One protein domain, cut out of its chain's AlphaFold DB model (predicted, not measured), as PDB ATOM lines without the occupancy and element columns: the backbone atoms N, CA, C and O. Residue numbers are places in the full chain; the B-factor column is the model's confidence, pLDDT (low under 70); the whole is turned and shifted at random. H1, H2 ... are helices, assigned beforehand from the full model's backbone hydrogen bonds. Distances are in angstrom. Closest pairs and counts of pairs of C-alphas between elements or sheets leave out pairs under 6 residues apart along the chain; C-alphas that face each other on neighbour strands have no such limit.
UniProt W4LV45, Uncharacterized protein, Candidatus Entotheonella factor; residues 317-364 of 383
ATOM      1  N   MET A 317     222.268 204.801 140.640       82.88
ATOM      2  CA  MET A 317     221.455 204.913 141.861       82.88
ATOM      3  C   MET A 317     221.305 206.355 142.346       82.88
ATOM      4  O   MET A 317     220.208 206.764 142.746       82.88
ATOM      5  N   LYS A 318     222.383 207.148 142.305       86.25
ATOM      6  CA  LYS A 318     222.328 208.581 142.638       86.25
ATOM      7  C   LYS A 318     221.373 209.319 141.709       86.25
ATOM      8  O   LYS A 318     220.566 210.122 142.180       86.25
ATOM      9  N   ASP A 319     221.422 209.024 140.416       88.44
ATOM     10  CA  ASP A 319     220.578 209.675 139.419       88.44
ATOM     11  C   ASP A 319     219.101 209.306 139.582       88.44
ATOM     12  O   ASP A 319     218.240 210.192 139.575       88.44
ATOM     13  N   VAL A 320     218.793 208.025 139.803       86.19
ATOM     14  CA  VAL A 320     217.438 207.550 140.121       86.19
ATOM     15  C   VAL A 320     216.909 208.237 141.384       86.19
ATOM     16  O   VAL A 320     215.810 208.802 141.366       86.19
ATOM     17  N   THR A 321     217.712 208.266 142.452       87.56
ATOM     18  CA  THR A 321     217.357 208.913 143.725       87.56
ATOM     19  C   THR A 321     217.094 210.404 143.522       87.56
ATOM     20  O   THR A 321     216.045 210.910 143.915       87.56
ATOM     21  N   LYS A 322     217.993 211.114 142.831       90.19
ATOM     22  CA  LYS A 322     217.868 212.551 142.544       90.19
ATOM     23  C   LYS A 322     216.619 212.861 141.721       90.19
ATOM     24  O   LYS A 322     215.922 213.830 142.019       90.19
ATOM     25  N   ARG A 323     216.301 212.046 140.707       88.38
ATOM     26  CA  ARG A 323     215.062 212.186 139.919       88.38
ATOM     27  C   ARG A 323     213.820 211.985 140.789       88.38
ATOM     28  O   ARG A 323     212.881 212.773 140.693       88.38
ATOM     29  N   ALA A 324     213.806 210.965 141.649       87.38
ATOM     30  CA  ALA A 324     212.699 210.713 142.571       87.38
ATOM     31  C   ALA A 324     212.516 211.857 143.584       87.38
ATOM     32  O   ALA A 324     211.396 212.345 143.749       87.38
ATOM     33  N   MET A 325     213.610 212.345 144.181       91.25
ATOM     34  CA  MET A 325     213.602 213.494 145.093       91.25
ATOM     35  C   MET A 325     213.039 214.742 144.418       91.25
ATOM     36  O   MET A 325     212.081 215.317 144.924       91.25
ATOM     37  N   LYS A 326     213.572 215.125 143.247       92.31
ATOM     38  CA  LYS A 326     213.119 216.317 142.511       92.31
ATOM     39  C   LYS A 326     211.625 216.273 142.195       92.31
ATOM     40  O   LYS A 326     210.936 217.268 142.390       92.31
ATOM     41  N   ARG A 327     211.107 215.123 141.741       89.44
ATOM     42  CA  ARG A 327     209.671 214.956 141.449       89.44
ATOM     43  C   ARG A 327     208.804 215.139 142.696       89.44
ATOM     44  O   ARG A 327     207.794 215.833 142.638       89.44
ATOM     45  N   ARG A 328     209.202 214.537 143.820       90.44
ATOM     46  CA  ARG A 328     208.470 214.622 145.094       90.44
ATOM     47  C   ARG A 328     208.529 216.025 145.697       90.44
ATOM     48  O   ARG A 328     207.500 216.531 146.134       90.44
ATOM     49  N   GLN A 329     209.698 216.662 145.669       91.00
ATOM     50  CA  GLN A 329     209.874 218.040 146.122       91.00
ATOM     51  C   GLN A 329     209.019 219.005 145.299       91.00
ATOM     52  O   GLN A 329     208.268 219.780 145.871       91.00
ATOM     53  N   TYR A 330     209.016 218.876 143.970       90.94
ATOM     54  CA  TYR A 330     208.145 219.683 143.114       90.94
ATOM     55  C   TYR A 330     206.652 219.529 143.461       90.94
ATOM     56  O   TYR A 330     205.906 220.507 143.449       90.94
ATOM     57  N   GLY A 331     206.207 218.311 143.795       89.00
ATOM     58  CA  GLY A 331     204.845 218.066 144.278       89.00
ATOM     59  C   GLY A 331     204.547 218.756 145.615       89.00
ATOM     60  O   GLY A 331     203.480 219.347 145.769       89.00
ATOM     61  N   LEU A 332     205.499 218.730 146.553       89.56
ATOM     62  CA  LEU A 332     205.403 219.447 147.826       89.56
ATOM     63  C   LEU A 332     205.328 220.966 147.610       89.56
ATOM     64  O   LEU A 332     204.444 221.613 148.166       89.56
ATOM     65  N   ASP A 333     206.194 221.517 146.761       87.56
ATOM     66  CA  ASP A 333     206.238 222.950 146.453       87.56
ATOM     67  C   ASP A 333     204.920 223.420 145.812       87.56
ATOM     68  O   ASP A 333     204.353 224.446 146.192       87.56
ATOM     69  N   ARG A 334     204.377 222.626 144.875       89.50
ATOM     70  CA  ARG A 334     203.047 222.838 144.274       89.50
ATOM     71  C   ARG A 334     201.940 222.833 145.328       89.50
ATOM     72  O   ARG A 334     201.070 223.701 145.287       89.50
ATOM     73  N   PHE A 335     201.961 221.869 146.246       86.94
ATOM     74  CA  PHE A 335     200.969 221.762 147.313       86.94
ATOM     75  C   PHE A 335     201.005 222.980 148.242       86.94
ATOM     76  O   PHE A 335     199.966 223.592 148.468       86.94
ATOM     77  N   ILE A 336     202.192 223.374 148.715       84.56
ATOM     78  CA  ILE A 336     202.390 224.542 149.590       84.56
ATOM     79  C   ILE A 336     201.858 225.811 148.926       84.56
ATOM     80  O   ILE A 336     201.092 226.552 149.544       84.56
ATOM     81  N   LYS A 337     202.210 226.024 147.649       83.88
ATOM     82  CA  LYS A 337     201.742 227.173 146.868       83.88
ATOM     83  C   LYS A 337     200.218 227.201 146.746       83.88
ATOM     84  O   LYS A 337     199.612 228.244 146.962       83.88
ATOM     85  N   ASN A 338     199.599 226.072 146.404       86.88
ATOM     86  CA  ASN A 338     198.151 225.995 146.194       86.88
ATOM     87  C   ASN A 338     197.351 226.111 147.497       86.88
ATOM     88  O   ASN A 338     196.238 226.625 147.484       86.88
ATOM     89  N   ALA A 339     197.909 225.639 148.611       84.12
ATOM     90  CA  ALA A 339     197.287 225.721 149.926       84.12
ATOM     91  C   ALA A 339     197.534 227.069 150.635       84.12
ATOM     92  O   ALA A 339     197.121 227.221 151.781       84.12
ATOM     93  N   ALA A 340     198.212 228.025 149.982       79.62
ATOM     94  CA  ALA A 340     198.578 229.333 150.536       79.62
ATOM     95  C   ALA A 340     199.276 229.250 151.911       79.62
ATOM     96  O   ALA A 340     199.082 230.099 152.781       79.62
ATOM     97  N   ILE A 341     200.086 228.207 152.126       72.69
ATOM     98  CA  ILE A 341     200.769 227.975 153.404       72.69
ATOM     99  C   ILE A 341     201.963 228.933 153.509       72.69
ATOM    100  O   ILE A 341     202.886 228.864 152.697       72.69
ATOM    101  N   ASN A 342     201.954 229.809 154.519       66.31
ATOM    102  CA  ASN A 342     203.002 230.808 154.744       66.31
ATOM    103  C   ASN A 342     204.246 230.176 155.413       66.31
ATOM    104  O   ASN A 342     204.120 229.407 156.366       66.31
ATOM    105  N   THR A 343     205.451 230.461 154.911       63.53
ATOM    106  CA  THR A 343     206.682 229.698 155.222       63.53
ATOM    107  C   THR A 343     207.596 230.313 156.293       63.53
ATOM    108  O   THR A 343     208.761 229.926 156.382       63.53
ATOM    109  N   GLU A 344     207.119 231.243 157.123       55.44
ATOM    110  CA  GLU A 344     207.969 231.888 158.138       55.44
ATOM    111  C   GLU A 344     208.350 230.952 159.314       55.44
ATOM    112  O   GLU A 344     207.549 230.158 159.813       55.44
ATOM    113  N   GLU A 345     209.636 231.044 159.673       51.03
ATOM    114  CA  GLU A 345     210.539 230.423 160.671       51.03
ATOM    115  C   GLU A 345     210.115 229.250 161.591       51.03
ATOM    116  O   GLU A 345     210.956 228.437 161.986       51.03
ATOM    117  N   THR A 346     208.836 229.080 161.918       51.06
ATOM    118  CA  THR A 346     208.336 227.915 162.676       51.06
ATOM    119  C   THR A 346     207.918 226.775 161.728       51.06
ATOM    120  O   THR A 346     208.032 225.594 162.070       51.06
ATOM    121  N   HIS A 347     207.549 227.108 160.483       56.41
ATOM    122  CA  HIS A 347     207.199 226.157 159.418       56.41
ATOM    123  C   HIS A 347     208.407 225.604 158.640       56.41
ATOM    124  O   HIS A 347     208.307 224.522 158.053       56.41
ATOM    125  N   THR A 348     209.579 226.245 158.711       64.25
ATOM    126  CA  THR A 348     210.843 225.712 158.163       64.25
ATOM    127  C   THR A 348     211.233 224.383 158.805       64.25
ATOM    128  O   THR A 348     211.765 223.517 158.114       64.25
ATOM    129  N   LYS A 349     210.909 224.148 160.088       72.94
ATOM    130  CA  LYS A 349     211.147 222.845 160.746       72.94
ATOM    131  C   LYS A 349     210.265 221.733 160.175       72.94
ATOM    132  O   LYS A 349     210.764 220.638 159.915       72.94
ATOM    133  N   ALA A 350     208.974 222.001 159.969       79.62
ATOM    134  CA  ALA A 350     208.042 221.032 159.390       79.62
ATOM    135  C   ALA A 350     208.393 220.737 157.925       79.62
ATOM    136  O   ALA A 350     208.485 219.575 157.541       79.62
ATOM    137  N   TYR A 351     208.688 221.774 157.140       82.69
ATOM    138  CA  TYR A 351     209.151 221.632 155.763       82.69
ATOM    139  C   TYR A 351     210.473 220.856 155.677       82.69
ATOM    140  O   TYR A 351     210.563 219.880 154.936       82.69
ATOM    141  N   ALA A 352     211.469 221.195 156.503       84.06
ATOM    142  CA  ALA A 352     212.732 220.462 156.568       84.06
ATOM    143  C   ALA A 352     212.532 218.997 156.985       84.06
ATOM    144  O   ALA A 352     213.184 218.105 156.441       84.06
ATOM    145  N   LYS A 353     211.609 218.719 157.917       88.94
ATOM    146  CA  LYS A 353     211.231 217.348 158.291       88.94
ATOM    147  C   LYS A 353     210.620 216.601 157.103       88.94
ATOM    148  O   LYS A 353     211.012 215.464 156.848       88.94
ATOM    149  N   THR A 354     209.718 217.235 156.354       87.94
ATOM    150  CA  THR A 354     209.112 216.653 155.149       87.94
ATOM    151  C   THR A 354     210.146 216.425 154.048       87.94
ATOM    152  O   THR A 354     210.133 215.368 153.427       87.94
ATOM    153  N   LEU A 355     211.092 217.343 153.838       88.94
ATOM    154  CA  LEU A 355     212.188 217.153 152.883       88.94
ATOM    155  C   LEU A 355     213.082 215.964 153.252       88.94
ATOM    156  O   LEU A 355     213.409 215.161 152.380       88.94
ATOM    157  N   ARG A 356     213.429 215.795 154.536       88.69
ATOM    158  CA  ARG A 356     214.176 214.611 155.009       88.69
ATOM    159  C   ARG A 356     213.396 213.318 154.773       88.69
ATOM    160  O   ARG A 356     213.979 212.297 154.418       88.69
ATOM    161  N   GLU A 357     212.078 213.355 154.952       89.44
ATOM    162  CA  GLU A 357     211.212 212.212 154.669       89.44
ATOM    163  C   GLU A 357     211.124 211.918 153.163       89.44
ATOM    164  O   GLU A 357     211.208 210.757 152.766       89.44
ATOM    165  N   ILE A 358     211.050 212.948 152.313       90.06
ATOM    166  CA  ILE A 358     211.132 212.812 150.852       90.06
ATOM    167  C   ILE A 358     212.462 212.176 150.444       90.06
ATOM    168  O   ILE A 358     212.464 211.252 149.635       90.06
ATOM    169  N   GLU A 359     213.582 212.632 151.007       87.38
ATOM    170  CA  GLU A 359     214.902 212.055 150.746       87.38
ATOM    171  C   GLU A 359     214.943 210.574 151.139       87.38
ATOM    172  O   GLU A 359     215.372 209.729 150.350       87.38
ATOM    173  N   ARG A 360     214.442 210.237 152.332       84.62
ATOM    174  CA  ARG A 360     214.362 208.854 152.820       84.62
ATOM    175  C   ARG A 360     213.503 207.974 151.910       84.62
ATOM    176  O   ARG A 360     213.894 206.850 151.601       84.62
ATOM    177  N   GLN A 361     212.343 208.464 151.480       84.88
ATOM    178  CA  GLN A 361     211.454 207.730 150.580       84.88
ATOM    179  C   GLN A 361     212.066 207.559 149.192       84.88
ATOM    180  O   GLN A 361     212.035 206.458 148.665       84.88
ATOM    181  N   ALA A 362     212.679 208.599 148.626       85.94
ATOM    182  CA  ALA A 362     213.329 208.518 147.321       85.94
ATOM    183  C   ALA A 362     214.478 207.499 147.308       85.94
ATOM    184  O   ALA A 362     214.607 206.732 146.359       85.94
ATOM    185  N   LYS A 363     215.269 207.459 148.387       82.44
ATOM    186  CA  LYS A 363     216.296 206.439 148.624       82.44
ATOM    187  C   LYS A 363     215.703 205.028 148.635       82.44
ATOM    188  O   LYS A 363     216.198 204.155 147.931       82.44
ATOM    189  N   ASN A 364     214.611 204.813 149.370       79.62
ATOM    190  CA  ASN A 364     213.915 203.522 149.392       79.62
ATOM    191  C   ASN A 364     213.327 203.148 148.023       79.62
ATOM    192  O   ASN A 364     213.476 202.008 147.597       79.62
TER     193      ASN A 364
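This is residues 317 to 364 of the 383 residues of an uncharacterized protein of Candidatus Entotheonella factor (UniProt W4LV45). Two helices, H1 and H2, make a hairpin opened into a narrow V: they meet where H1 begins and H2 ends, and spread toward the link that spans the wide end. The printed part has 48 residues, all helix by class, with two named helices, H1 then H2, and no named strand. It is only just loose, close to compact, with a radius of gyration of the C-alphas of 11.7 A, and elongated, spanning 34 by 19 by 12 A.

H1, residues 317 to 338, starts with C-alpha 317 at (221.455, 204.913, 141.861) and is 31.7 A long. H2, residues 347 to 364, is 25.7 A long and ends with C-alpha 364 at (213.915, 203.522, 149.392).

H1 touches H2 with residues 321 to 329 alone, and H2 touches H1 with residues 355 to 363 alone. Their closest C-alphas, of Ala 324 and Ala 362, are 5.3 A apart. This helical hairpin runs opposite ways at a shallow tilt of 34.6 degrees, only just short of steep. In H1 and H2 every O i to N i+4 pair is within hydrogen-bond range.

The C-alphas farthest apart, of Met 317 and Ala 340, are 34.6 A apart. The printed part has no cut. The link is short, 8 residues. Residues 337 to 342 stand free, as do 344 to 350, of which 347 to 350 belong to H2. The pLDDT is under 70 at residues 342 to 348.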